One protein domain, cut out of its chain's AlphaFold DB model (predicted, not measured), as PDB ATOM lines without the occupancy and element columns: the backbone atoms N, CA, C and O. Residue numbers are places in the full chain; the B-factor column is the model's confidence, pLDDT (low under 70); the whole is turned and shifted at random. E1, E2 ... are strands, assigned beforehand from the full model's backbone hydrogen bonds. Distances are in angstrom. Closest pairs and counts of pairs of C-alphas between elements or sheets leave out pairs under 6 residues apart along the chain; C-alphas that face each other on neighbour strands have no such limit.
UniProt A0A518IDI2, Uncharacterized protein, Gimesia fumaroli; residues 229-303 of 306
ATOM      1  N   GLN A 229     148.501 201.968 149.839       80.19
ATOM      2  CA  GLN A 229     149.773 201.961 150.534       80.19
ATOM      3  C   GLN A 229     150.872 201.395 149.649       80.19
ATOM      4  O   GLN A 229     151.917 202.019 149.481       80.19
ATOM      5  N   ALA A 230     150.617 200.222 149.078       82.50
ATOM      6  CA  ALA A 230     151.581 199.474 148.297       82.50
ATOM      7  C   ALA A 230     150.868 198.708 147.189       82.50
ATOM      8  O   ALA A 230     149.801 198.140 147.418       82.50
ATOM      9  N   VAL A 231     151.492 198.646 146.016       86.06
ATOM     10  CA  VAL A 231     151.083 197.767 144.922       86.06
ATOM     11  C   VAL A 231     152.180 196.740 144.721       86.06
ATOM     12  O   VAL A 231     153.298 197.074 144.330       86.06
ATOM     13  N   TYR A 232     151.850 195.489 144.995       86.81
ATOM     14  CA  TYR A 232     152.657 194.326 144.678       86.81
ATOM     15  C   TYR A 232     152.180 193.723 143.365       86.81
ATOM     16  O   TYR A 232     150.998 193.758 143.051       86.81
ATOM     17  N   LYS A 233     153.091 193.167 142.582       89.19
ATOM     18  CA  LYS A 233     152.788 192.506 141.322       89.19
ATOM     19  C   LYS A 233     153.090 191.027 141.450       89.19
ATOM     20  O   LYS A 233     154.187 190.659 141.874       89.19
ATOM     21  N   THR A 234     152.111 190.197 141.128       86.06
ATOM     22  CA  THR A 234     152.249 188.742 141.097       86.06
ATOM     23  C   THR A 234     153.025 188.296 139.855       86.06
ATOM     24  O   THR A 234     153.209 189.054 138.897       86.06
ATOM     25  N   THR A 235     153.455 187.035 139.842       85.06
ATOM     26  CA  THR A 235     154.126 186.417 138.686       85.06
ATOM     27  C   THR A 235     153.225 186.303 137.454       85.06
ATOM     28  O   THR A 235     153.727 186.337 136.338       85.06
ATOM     29  N   ASP A 236     151.903 186.217 137.634       84.12
ATOM     30  CA  ASP A 236     150.901 186.223 136.557       84.12
ATOM     31  C   ASP A 236     150.436 187.642 136.174       84.12
ATOM     32  O   ASP A 236     149.375 187.815 135.577       84.12
ATOM     33  N   ASN A 237     151.242 188.665 136.487       81.94
ATOM     34  CA  ASN A 237     151.039 190.054 136.066       81.94
ATOM     35  C   ASN A 237     149.778 190.724 136.657       81.94
ATOM     36  O   ASN A 237     149.304 191.723 136.114       81.94
ATOM     37  N   LYS A 238     149.258 190.219 137.784       83.00
ATOM     38  CA  LYS A 238     148.149 190.825 138.536       83.00
ATOM     39  C   LYS A 238     148.668 191.756 139.629       83.00
ATOM     40  O   LYS A 238     149.727 191.535 140.216       83.00
ATOM     41  N   ASN A 239     147.905 192.807 139.913       81.62
ATOM     42  CA  ASN A 239     148.233 193.767 140.962       81.62
ATOM     43  C   ASN A 239     147.589 193.350 142.280       81.62
ATOM     44  O   ASN A 239     146.404 193.068 142.334       81.62
ATOM     45  N   PHE A 240     148.344 193.385 143.359       79.31
ATOM     46  CA  PHE A 240     147.928 193.078 144.712       79.31
ATOM     47  C   PHE A 240     148.140 194.329 145.565       79.31
ATOM     48  O   PHE A 240     149.264 194.810 145.695       79.31
ATOM     49  N   ILE A 241     147.063 194.907 146.099       78.94
ATOM     50  CA  ILE A 241     147.091 196.267 146.642       78.94
ATOM     51  C   ILE A 241     146.841 196.236 148.149       78.94
ATOM     52  O   ILE A 241     145.800 195.777 148.624       78.94
ATOM     53  N   PHE A 242     147.780 196.793 148.907       78.06
ATOM     54  CA  PHE A 242     147.550 197.176 150.294       78.06
ATOM     55  C   PHE A 242     147.011 198.590 150.354       78.06
ATOM     56  O   PHE A 242     147.509 199.469 149.663       78.06
ATOM     57  N   TYR A 243     146.028 198.810 151.218       76.75
ATOM     58  CA  TYR A 243     145.494 200.129 151.547       76.75
ATOM     59  C   TYR A 243     145.903 200.516 152.967       76.75
ATOM     60  O   TYR A 243     146.098 199.634 153.799       76.75
ATOM     61  N   THR A 244     145.971 201.815 153.266       72.19
ATOM     62  CA  THR A 244     146.203 202.325 154.634       72.19
ATOM     63  C   THR A 244     145.159 201.852 155.638       72.19
ATOM     64  O   THR A 244     145.401 201.886 156.842       72.19
ATOM     65  N   ASN A 245     143.981 201.456 155.151       67.19
ATOM     66  CA  ASN A 245     142.889 200.982 155.977       67.19
ATOM     67  C   ASN A 245     141.971 199.994 155.251       67.19
ATOM     68  O   ASN A 245     142.067 199.792 154.039       67.19
ATOM     69  N   ASN A 246     141.063 199.393 156.015       56.94
ATOM     70  CA  ASN A 246     140.145 198.354 155.575       56.94
ATOM     71  C   ASN A 246     139.123 198.895 154.558       56.94
ATOM     72  O   ASN A 246     138.119 199.518 154.907       56.94
ATOM     73  N   ARG A 247     139.392 198.625 153.279       60.03
ATOM     74  CA  ARG A 247     138.525 198.950 152.139       60.03
ATOM     75  C   ARG A 247     137.403 197.925 151.922       60.03
ATOM     76  O   ARG A 247     136.450 198.207 151.203       60.03
ATOM     77  N   VAL A 248     137.505 196.744 152.540       50.69
ATOM     78  CA  VAL A 248     136.675 195.560 152.236       50.69
ATOM     79  C   VAL A 248     135.195 195.763 152.583       50.69
ATOM     80  O   VAL A 248     134.352 195.034 152.075       50.69
ATOM     81  N   ASN A 249     134.865 196.786 153.377       47.53
ATOM     82  CA  ASN A 249     133.494 197.059 153.810       47.53
ATOM     83  C   ASN A 249     132.830 198.238 153.080       47.53
ATOM     84  O   ASN A 249     131.723 198.596 153.461       47.53
ATOM     85  N   SER A 250     133.470 198.864 152.081       52.62
ATOM     86  CA  SER A 250     132.805 199.908 151.282       52.62
ATOM     87  C   SER A 250     131.951 199.237 150.195       52.62
ATOM     88  O   SER A 250     132.514 198.705 149.235       52.62
ATOM     89  N   PRO A 251     130.607 199.237 150.311       44.50
ATOM     90  CA  PRO A 251     129.723 198.471 149.427       44.50
ATOM     91  C   PRO A 251     129.678 199.005 147.988       44.50
ATOM     92  O   PRO A 251     129.102 198.372 147.110       44.50
ATOM     93  N   ARG A 252     130.261 200.184 147.743       55.75
ATOM     94  CA  ARG A 252     130.179 200.918 146.468       55.75
ATOM     95  C   ARG A 252     131.461 200.889 145.665       55.75
ATOM     96  O   ARG A 252     131.501 201.391 144.544       55.75
ATOM     97  N   TYR A 253     132.505 200.307 146.234       56.41
ATOM     98  CA  TYR A 253     133.670 199.948 145.466       56.41
ATOM     99  C   TYR A 253     133.507 198.500 145.039       56.41
ATOM    100  O   TYR A 253     133.145 197.663 145.859       56.41
ATOM    101  N   THR A 254     133.774 198.195 143.774       48.59
ATOM    102  CA  THR A 254     133.962 196.811 143.343       48.59
ATOM    103  C   THR A 254     135.425 196.482 143.616       48.59
ATOM    104  O   THR A 254     136.272 196.809 142.779       48.59
ATOM    105  N   PRO A 255     135.792 195.923 144.787       46.22
ATOM    106  CA  PRO A 255     137.120 195.365 144.926       46.22
ATOM    107  C   PRO A 255     137.253 194.295 143.849       46.22
ATOM    108  O   PRO A 255     136.409 193.403 143.750       46.22
ATOM    109  N   ASP A 256     138.316 194.347 143.052       49.09
ATOM    110  CA  ASP A 256     138.741 193.110 142.421       49.09
ATOM    111  C   ASP A 256     139.096 192.167 143.581       49.09
ATOM    112  O   ASP A 256     139.928 192.477 144.445       49.09
ATOM    113  N   TYR A 257     138.357 191.059 143.660       42.59
ATOM    114  CA  TYR A 257     138.437 190.074 144.732       42.59
ATOM    115  C   TYR A 257     139.864 189.529 144.904       42.59
ATOM    116  O   TYR A 257     140.200 189.014 145.973       42.59
ATOM    117  N   TRP A 258     140.708 189.686 143.882       46.81
ATOM    118  CA  TRP A 258     142.112 189.295 143.864       46.81
ATOM    119  C   TRP A 258     143.096 190.392 144.280       46.81
ATOM    120  O   TRP A 258     144.282 190.097 144.377       46.81
ATOM    121  N   THR A 259     142.653 191.632 144.516       47.94
ATOM    122  CA  THR A 259     143.561 192.788 144.677       47.94
ATOM    123  C   THR A 259     143.298 193.627 145.924       47.94
ATOM    124  O   THR A 259     144.155 194.421 146.300       47.94
ATOM    125  N   THR A 260     142.147 193.454 146.586       51.75
ATOM    126  CA  THR A 260     141.777 194.217 147.789       51.75
ATOM    127  C   THR A 260     141.659 193.296 149.001       51.75
ATOM    128  O   THR A 260     140.769 192.444 149.086       51.75
ATOM    129  N   PHE A 261     142.566 193.477 149.962       57.91
ATOM    130  CA  PHE A 261     142.671 192.620 151.137       57.91
ATOM    131  C   PHE A 261     142.859 193.422 152.418       57.91
ATOM    132  O   PHE A 261     143.562 194.430 152.442       57.91
ATOM    133  N   ASN A 262     142.288 192.904 153.504       61.22
ATOM    134  CA  ASN A 262     142.650 193.337 154.846       61.22
ATOM    135  C   ASN A 262     143.984 192.726 155.216       61.22
ATOM    136  O   ASN A 262     144.155 191.506 155.128       61.22
ATOM    137  N   TRP A 263     144.906 193.587 155.621       69.81
ATOM    138  CA  TRP A 263     146.201 193.199 156.136       69.81
ATOM    139  C   TRP A 263     146.421 193.837 157.503       69.81
ATOM    140  O   TRP A 263     145.870 194.894 157.809       69.81
ATOM    141  N   TYR A 264     147.188 193.158 158.345       67.06
ATOM    142  CA  TYR A 264     147.569 193.650 159.662       67.06
ATOM    143  C   TYR A 264     148.838 192.956 160.135       67.06
ATOM    144  O   TYR A 264     149.143 191.835 159.718       67.06
ATOM    145  N   PHE A 265     149.556 193.619 161.035       70.06
ATOM    146  CA  PHE A 265     150.627 192.987 161.787       70.06
ATOM    147  C   PHE A 265     150.129 192.510 163.146       70.06
ATOM    148  O   PHE A 265     149.234 193.117 163.727       70.06
ATOM    149  N   TYR A 266     150.724 191.430 163.628       61.41
ATOM    150  CA  TYR A 266     150.440 190.796 164.911       61.41
ATOM    151  C   TYR A 266     151.786 190.285 165.481       61.41
ATOM    152  O   TYR A 266     152.732 190.109 164.712       61.41
ATOM    153  N   THR A 267     151.952 190.171 166.796       66.81
ATOM    154  CA  THR A 267     153.218 189.837 167.468       66.81
ATOM    155  C   THR A 267     153.106 188.593 168.353       66.81
ATOM    156  O   THR A 267     152.685 188.692 169.506       66.81
ATOM    157  N   VAL A 268     153.599 187.450 167.862       66.25
ATOM    158  CA  VAL A 268     153.652 186.180 168.609       66.25
ATOM    159  C   VAL A 268     155.064 185.983 169.141       66.25
ATOM    160  O   VAL A 268     156.031 186.012 168.378       66.25
ATOM    161  N   GLY A 269     155.216 185.763 170.451       69.38
ATOM    162  CA  GLY A 269     156.527 185.462 171.048       69.38
ATOM    163  C   GLY A 269     157.586 186.541 170.778       69.38
ATOM    164  O   GLY A 269     158.747 186.221 170.534       69.38
ATOM    165  N   GLY A 270     157.173 187.814 170.738       70.25
ATOM    166  CA  GLY A 270     158.048 188.958 170.445       70.25
ATOM    167  C   GLY A 270     158.416 189.131 168.967       70.25
ATOM    168  O   GLY A 270     159.129 190.074 168.625       70.25
ATOM    169  N   LYS A 271     157.931 188.261 168.073       71.50
ATOM    170  CA  LYS A 271     158.153 188.365 166.629       71.50
ATOM    171  C   LYS A 271     156.930 188.937 165.947       71.50
ATOM    172  O   LYS A 271     155.815 188.483 166.162       71.50
ATOM    173  N   ARG A 272     157.159 189.925 165.089       72.56
ATOM    174  CA  ARG A 272     156.111 190.566 164.306       72.56
ATOM    175  C   ARG A 272     155.833 189.774 163.030       72.56
ATOM    176  O   ARG A 272     156.743 189.490 162.258       72.56
ATOM    177  N   HIS A 273     154.567 189.486 162.786       74.44
ATOM    178  CA  HIS A 273     154.066 188.706 161.666       74.44
ATOM    179  C   HIS A 273     153.057 189.527 160.865       74.44
ATOM    180  O   HIS A 273     152.221 190.219 161.442       74.44
ATOM    181  N   LEU A 274     153.128 189.456 159.535       77.81
ATOM    182  CA  LEU A 274     152.122 190.038 158.651       77.81
ATOM    183  C   LEU A 274     151.046 188.992 158.365       77.81
ATOM    184  O   LEU A 274     151.333 187.820 158.127       77.81
ATOM    185  N   THR A 275     149.798 189.431 158.339       73.12
ATOM    186  CA  THR A 275     148.662 188.631 157.902       73.12
ATOM    187  C   THR A 275     147.928 189.358 156.787       73.12
ATOM    188  O   THR A 275     147.673 190.550 156.907       73.12
ATOM    189  N   CYS A 276     147.540 188.633 155.735       72.50
ATOM    190  CA  CYS A 276     146.626 189.092 154.685       72.50
ATOM    191  C   CYS A 276     145.414 188.143 154.631       72.50
ATOM    192  O   CYS A 276     145.583 186.925 154.590       72.50
ATOM    193  N   ARG A 277     144.181 188.673 154.689       65.94
ATOM    194  CA  ARG A 277     142.932 187.891 154.896       65.94
ATOM    195  C   ARG A 277     143.056 186.817 155.970       65.94
ATOM    196  O   ARG A 277     142.716 185.660 155.734       65.94
ATOM    197  N   SER A 278     143.568 187.165 157.144       58.91
ATOM    198  CA  SER A 278     143.674 186.181 158.228       58.91
ATOM    199  C   SER A 278     144.653 185.014 157.940       58.91
ATOM    200  O   SER A 278     144.835 184.158 158.802       58.91
ATOM    201  N   SER A 279     145.346 185.003 156.795       68.88
ATOM    202  CA  SER A 279     146.398 184.044 156.441       68.88
ATOM    203  C   SER A 279     147.785 184.690 156.506       68.88
ATOM    204  O   SER A 279     147.959 185.851 156.126       68.88
ATOM    205  N   GLY A 280     148.769 183.940 157.004       79.50
ATOM    206  CA  GLY A 280     150.135 184.423 157.182       79.50
ATOM    207  C   GLY A 280     150.758 184.882 155.865       79.50
ATOM    208  O   GLY A 280     150.632 184.222 154.833       79.50
ATOM    209  N   ALA A 281     151.429 186.028 155.913       84.00
ATOM    210  CA  ALA A 281     152.203 186.573 154.816       84.00
ATOM    211  C   ALA A 281     153.624 186.889 155.293       84.00
ATOM    212  O   ALA A 281     153.836 187.324 156.426       84.00
ATOM    213  N   THR A 282     154.596 186.696 154.411       90.06
ATOM    214  CA  THR A 282     156.008 186.951 154.702       90.06
ATOM    215  C   THR A 282     156.483 188.129 153.873       90.06
ATOM    216  O   THR A 282     156.307 188.142 152.656       90.06
ATOM    217  N   LEU A 283     157.099 189.108 154.531       88.00
ATOM    218  CA  LEU A 283     157.831 190.180 153.867       88.00
ATOM    219  C   LEU A 283     159.319 189.836 153.857       88.00
ATOM    220  O   LEU A 283     159.886 189.505 154.897       88.00
ATOM    221  N   SER A 284     159.957 189.967 152.701       87.00
ATOM    222  CA  SER A 284     161.409 189.858 152.532       87.00
ATOM    223  C   SER A 284     161.959 191.097 151.822       87.00
ATOM    224  O   SER A 284     161.211 191.977 151.384       87.00
ATOM    225  N   ALA A 285     163.291 191.215 151.771       83.00
ATOM    226  CA  ALA A 285     163.991 192.307 151.088       83.00
ATOM    227  C   ALA A 285     163.509 193.715 151.512       83.00
ATOM    228  O   ALA A 285     163.172 194.554 150.675       83.00
ATOM    229  N   GLY A 286     163.400 193.960 152.824       80.94
ATOM    230  CA  GLY A 286     162.917 195.243 153.358       80.94
ATOM    231  C   GLY A 286     161.452 195.550 153.016       80.94
ATOM    232  O   GLY A 286     161.062 196.714 152.968       80.94
ATOM    233  N   GLY A 287     160.654 194.517 152.727       83.50
ATOM    234  CA  GLY A 287     159.256 194.635 152.322       83.50
ATOM    235  C   GLY A 287     159.045 194.822 150.818       83.50
ATOM    236  O   GLY A 287     157.905 194.998 150.393       83.50
ATOM    237  N   ARG A 288     160.105 194.769 149.996       87.94
ATOM    238  CA  ARG A 288     159.981 194.793 148.525       87.94
ATOM    239  C   ARG A 288     159.425 193.494 147.959       87.94
ATOM    240  O   ARG A 288     158.873 193.506 146.866       87.94
ATOM    241  N   GLU A 289     159.554 192.397 148.686       91.25
ATOM    242  CA  GLU A 289     158.979 191.114 148.314       91.25
ATOM    243  C   GLU A 289     157.925 190.706 149.341       91.25
ATOM    244  O   GLU A 289     158.131 190.832 150.551       91.25
ATOM    245  N   LEU A 290     156.795 190.217 148.841       90.50
ATOM    246  CA  LEU A 290     155.694 189.683 149.627       90.50
ATOM    247  C   LEU A 290     155.436 188.247 149.176       90.50
ATOM    248  O   LEU A 290     155.288 187.982 147.987       90.50
ATOM    249  N   THR A 291     155.367 187.314 150.118       90.31
ATOM    250  CA  THR A 291     154.888 185.952 149.867       90.31
ATOM    251  C   THR A 291     153.601 185.721 150.635       90.31
ATOM    252  O   THR A 291     153.573 185.842 151.859       90.31
ATOM    253  N   TRP A 292     152.532 185.387 149.921       87.12
ATOM    254  CA  TRP A 292     151.227 185.091 150.505       87.12
ATOM    255  C   TRP A 292     150.497 184.056 149.650       87.12
ATOM    256  O   TRP A 292     150.574 184.105 148.426       87.12
ATOM    257  N   ALA A 293     149.821 183.097 150.292       81.44
ATOM    258  CA  ALA A 293     149.111 182.001 149.620       81.44
ATOM    259  C   ALA A 293     149.966 181.231 148.582       81.44
ATOM    260  O   ALA A 293     149.482 180.850 147.521       81.44
ATOM    261  N   GLY A 294     151.259 181.035 148.874       81.81
ATOM    262  CA  GLY A 294     152.205 180.359 147.973       81.81
ATOM    263  C   GLY A 294     152.652 181.191 146.764       81.81
ATOM    264  O   GLY A 294     153.461 180.719 145.972       81.81
ATOM    265  N   GLN A 295     152.174 182.430 146.622       85.25
ATOM    266  CA  GLN A 295     152.558 183.332 145.543       85.25
ATOM    267  C   GLN A 295     153.607 184.333 146.018       85.25
ATOM    268  O   GLN A 295     153.428 185.000 147.040       85.25
ATOM    269  N   LYS A 296     154.686 184.464 145.243       90.06
ATOM    270  CA  LYS A 296     155.686 185.519 145.413       90.06
ATOM    271  C   LYS A 296     155.276 186.742 144.597       90.06
ATOM    272  O   LYS A 296     154.891 186.626 143.436       90.06
ATOM    273  N   MET A 297     155.367 187.913 145.211       91.62
ATOM    274  CA  MET A 297     154.958 189.184 144.631       91.62
ATOM    275  C   MET A 297     156.023 190.241 144.897       91.62
ATOM    276  O   MET A 297     156.692 190.218 145.931       91.62
ATOM    277  N   VAL A 298     156.163 191.185 143.971       92.38
ATOM    278  CA  VAL A 298     157.191 192.230 144.028       92.38
ATOM    279  C   VAL A 298     156.536 193.597 144.109       92.38
ATOM    280  O   VAL A 298     155.624 193.891 143.345       92.38
ATOM    281  N   LEU A 299     157.002 194.443 145.019       91.25
ATOM    282  CA  LEU A 299     156.550 195.820 145.142       91.25
ATOM    283  C   LEU A 299     156.901 196.599 143.870       91.25
ATOM    284  O   LEU A 299     158.078 196.760 143.543       91.25
ATOM    285  N   ILE A 300     155.881 197.120 143.195       89.88
ATOM    286  CA  ILE A 300     156.025 197.948 141.993       89.88
ATOM    287  C   ILE A 300     155.716 199.423 142.246       89.88
ATOM    288  O   ILE A 300     156.165 200.268 141.476       89.88
ATOM    289  N   ALA A 301     154.973 199.752 143.308       86.69
ATOM    290  CA  ALA A 301     154.640 201.132 143.646       86.69
ATOM    291  C   ALA A 301     154.260 201.295 145.128       86.69
ATOM    292  O   ALA A 301     153.761 200.359 145.753       86.69
ATOM    293  N   GLY A 302     154.441 202.502 145.669       84.00
ATOM    294  CA  GLY A 302     154.091 202.846 147.050       84.00
ATOM    295  C   GLY A 302     155.169 202.474 148.072       84.00
ATOM    296  O   GLY A 302     156.348 202.339 147.742       84.00
ATOM    297  N   VAL A 303     154.757 202.333 149.331       82.62
ATOM    298  CA  VAL A 303     155.642 202.084 150.474       82.62
ATOM    299  C   VAL A 303     155.252 200.762 151.136       82.62
ATOM    300  O   VAL A 303     154.069 200.581 151.434       82.62
TER     301      VAL A 303
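Overview. This is residues 229 to 303 of the 306 residues of an uncharacterized protein of Gimesia fumaroli (UniProt A0A518IDI2). One strongly twisted sheet of seven strands winds round until edge strands E2 and E3 come near each other at one place, Phe 242 and Trp 263. The hairpin E3 and E4 reaches out at one end of the long axis, its tip, residues 267 to 272, sticking out free, and the long loop of residues 244 to 262 swings out at the other end. The printed part has 75 residues, with no named helix and seven named strands, E1 to E7 along the chain. The sheet's order is E2 E1 E7 E6 E5 E4 E3, with antiparallel neighbours except that E4 and E5 meet only at a point. The class is all strand, and the whole is compact, with a radius of gyration of the C-alphas of 12.4 A and spans of 39 by 26 by 22 A.

Along the chain. E1, residues 229 to 234, begins at C-alpha 229 (149.773, 201.961, 150.534) and is 16.4 A long. E2 is residues 239 to 243, 12.6 A. E3, residues 263 to 268, begins at C-alpha 263 (146.201, 193.199, 156.136) and measures 16.1 A. E4, residues 271 to 276, and E5, residues 279 to 284, are each 16.6 A. E6 is residues 289 to 292, 10.1 A. E7, residues 295 to 302, is 19.6 A and ends at C-alpha 302 (154.091, 202.846, 147.050).

Arrangement. E1 and E2 form a hairpin at 160 degrees, with N 240 and O 232 2.7 A apart. On the other side of E1 is E7, antiparallel at 140 degrees, with N 233 and O 298 at 2.7 A. E5, E6 and E7 are a meander, each strand the antiparallel neighbour of the one before. In it the hairpin E6 and E7 has N 297 and O 290 at 2.8 A, and the hairpin E5 and E6 has N 291 and O 282 at 2.8 A. E4 and E5 meet only at a point, where C-alphas 275 and 280 face each other at 4.5 A. E3 and E4 form a hairpin at 152 degrees, with N 273 and O 266 at 2.7 A. The closest C-alphas of edge strands E2 and E3 are those of Phe 242 and Trp 263, 7.2 A apart. Among the pairs that are apart are E1 and E4, and E3 and E7.

Size, cuts and confidence. The C-alphas farthest apart are those of Arg 252 and Gly 269, 39.2 A. The outline is elongated, but only just. The first and last printed C-alphas are 5.9 A apart, and the printed part has no cut. The link from E2 to E3, 19 residues, is long; the others are tight. The mean pLDDT of the printed part is 73.5, with residues 245 to 264, 266 to 269 and 277 to 279 under 70.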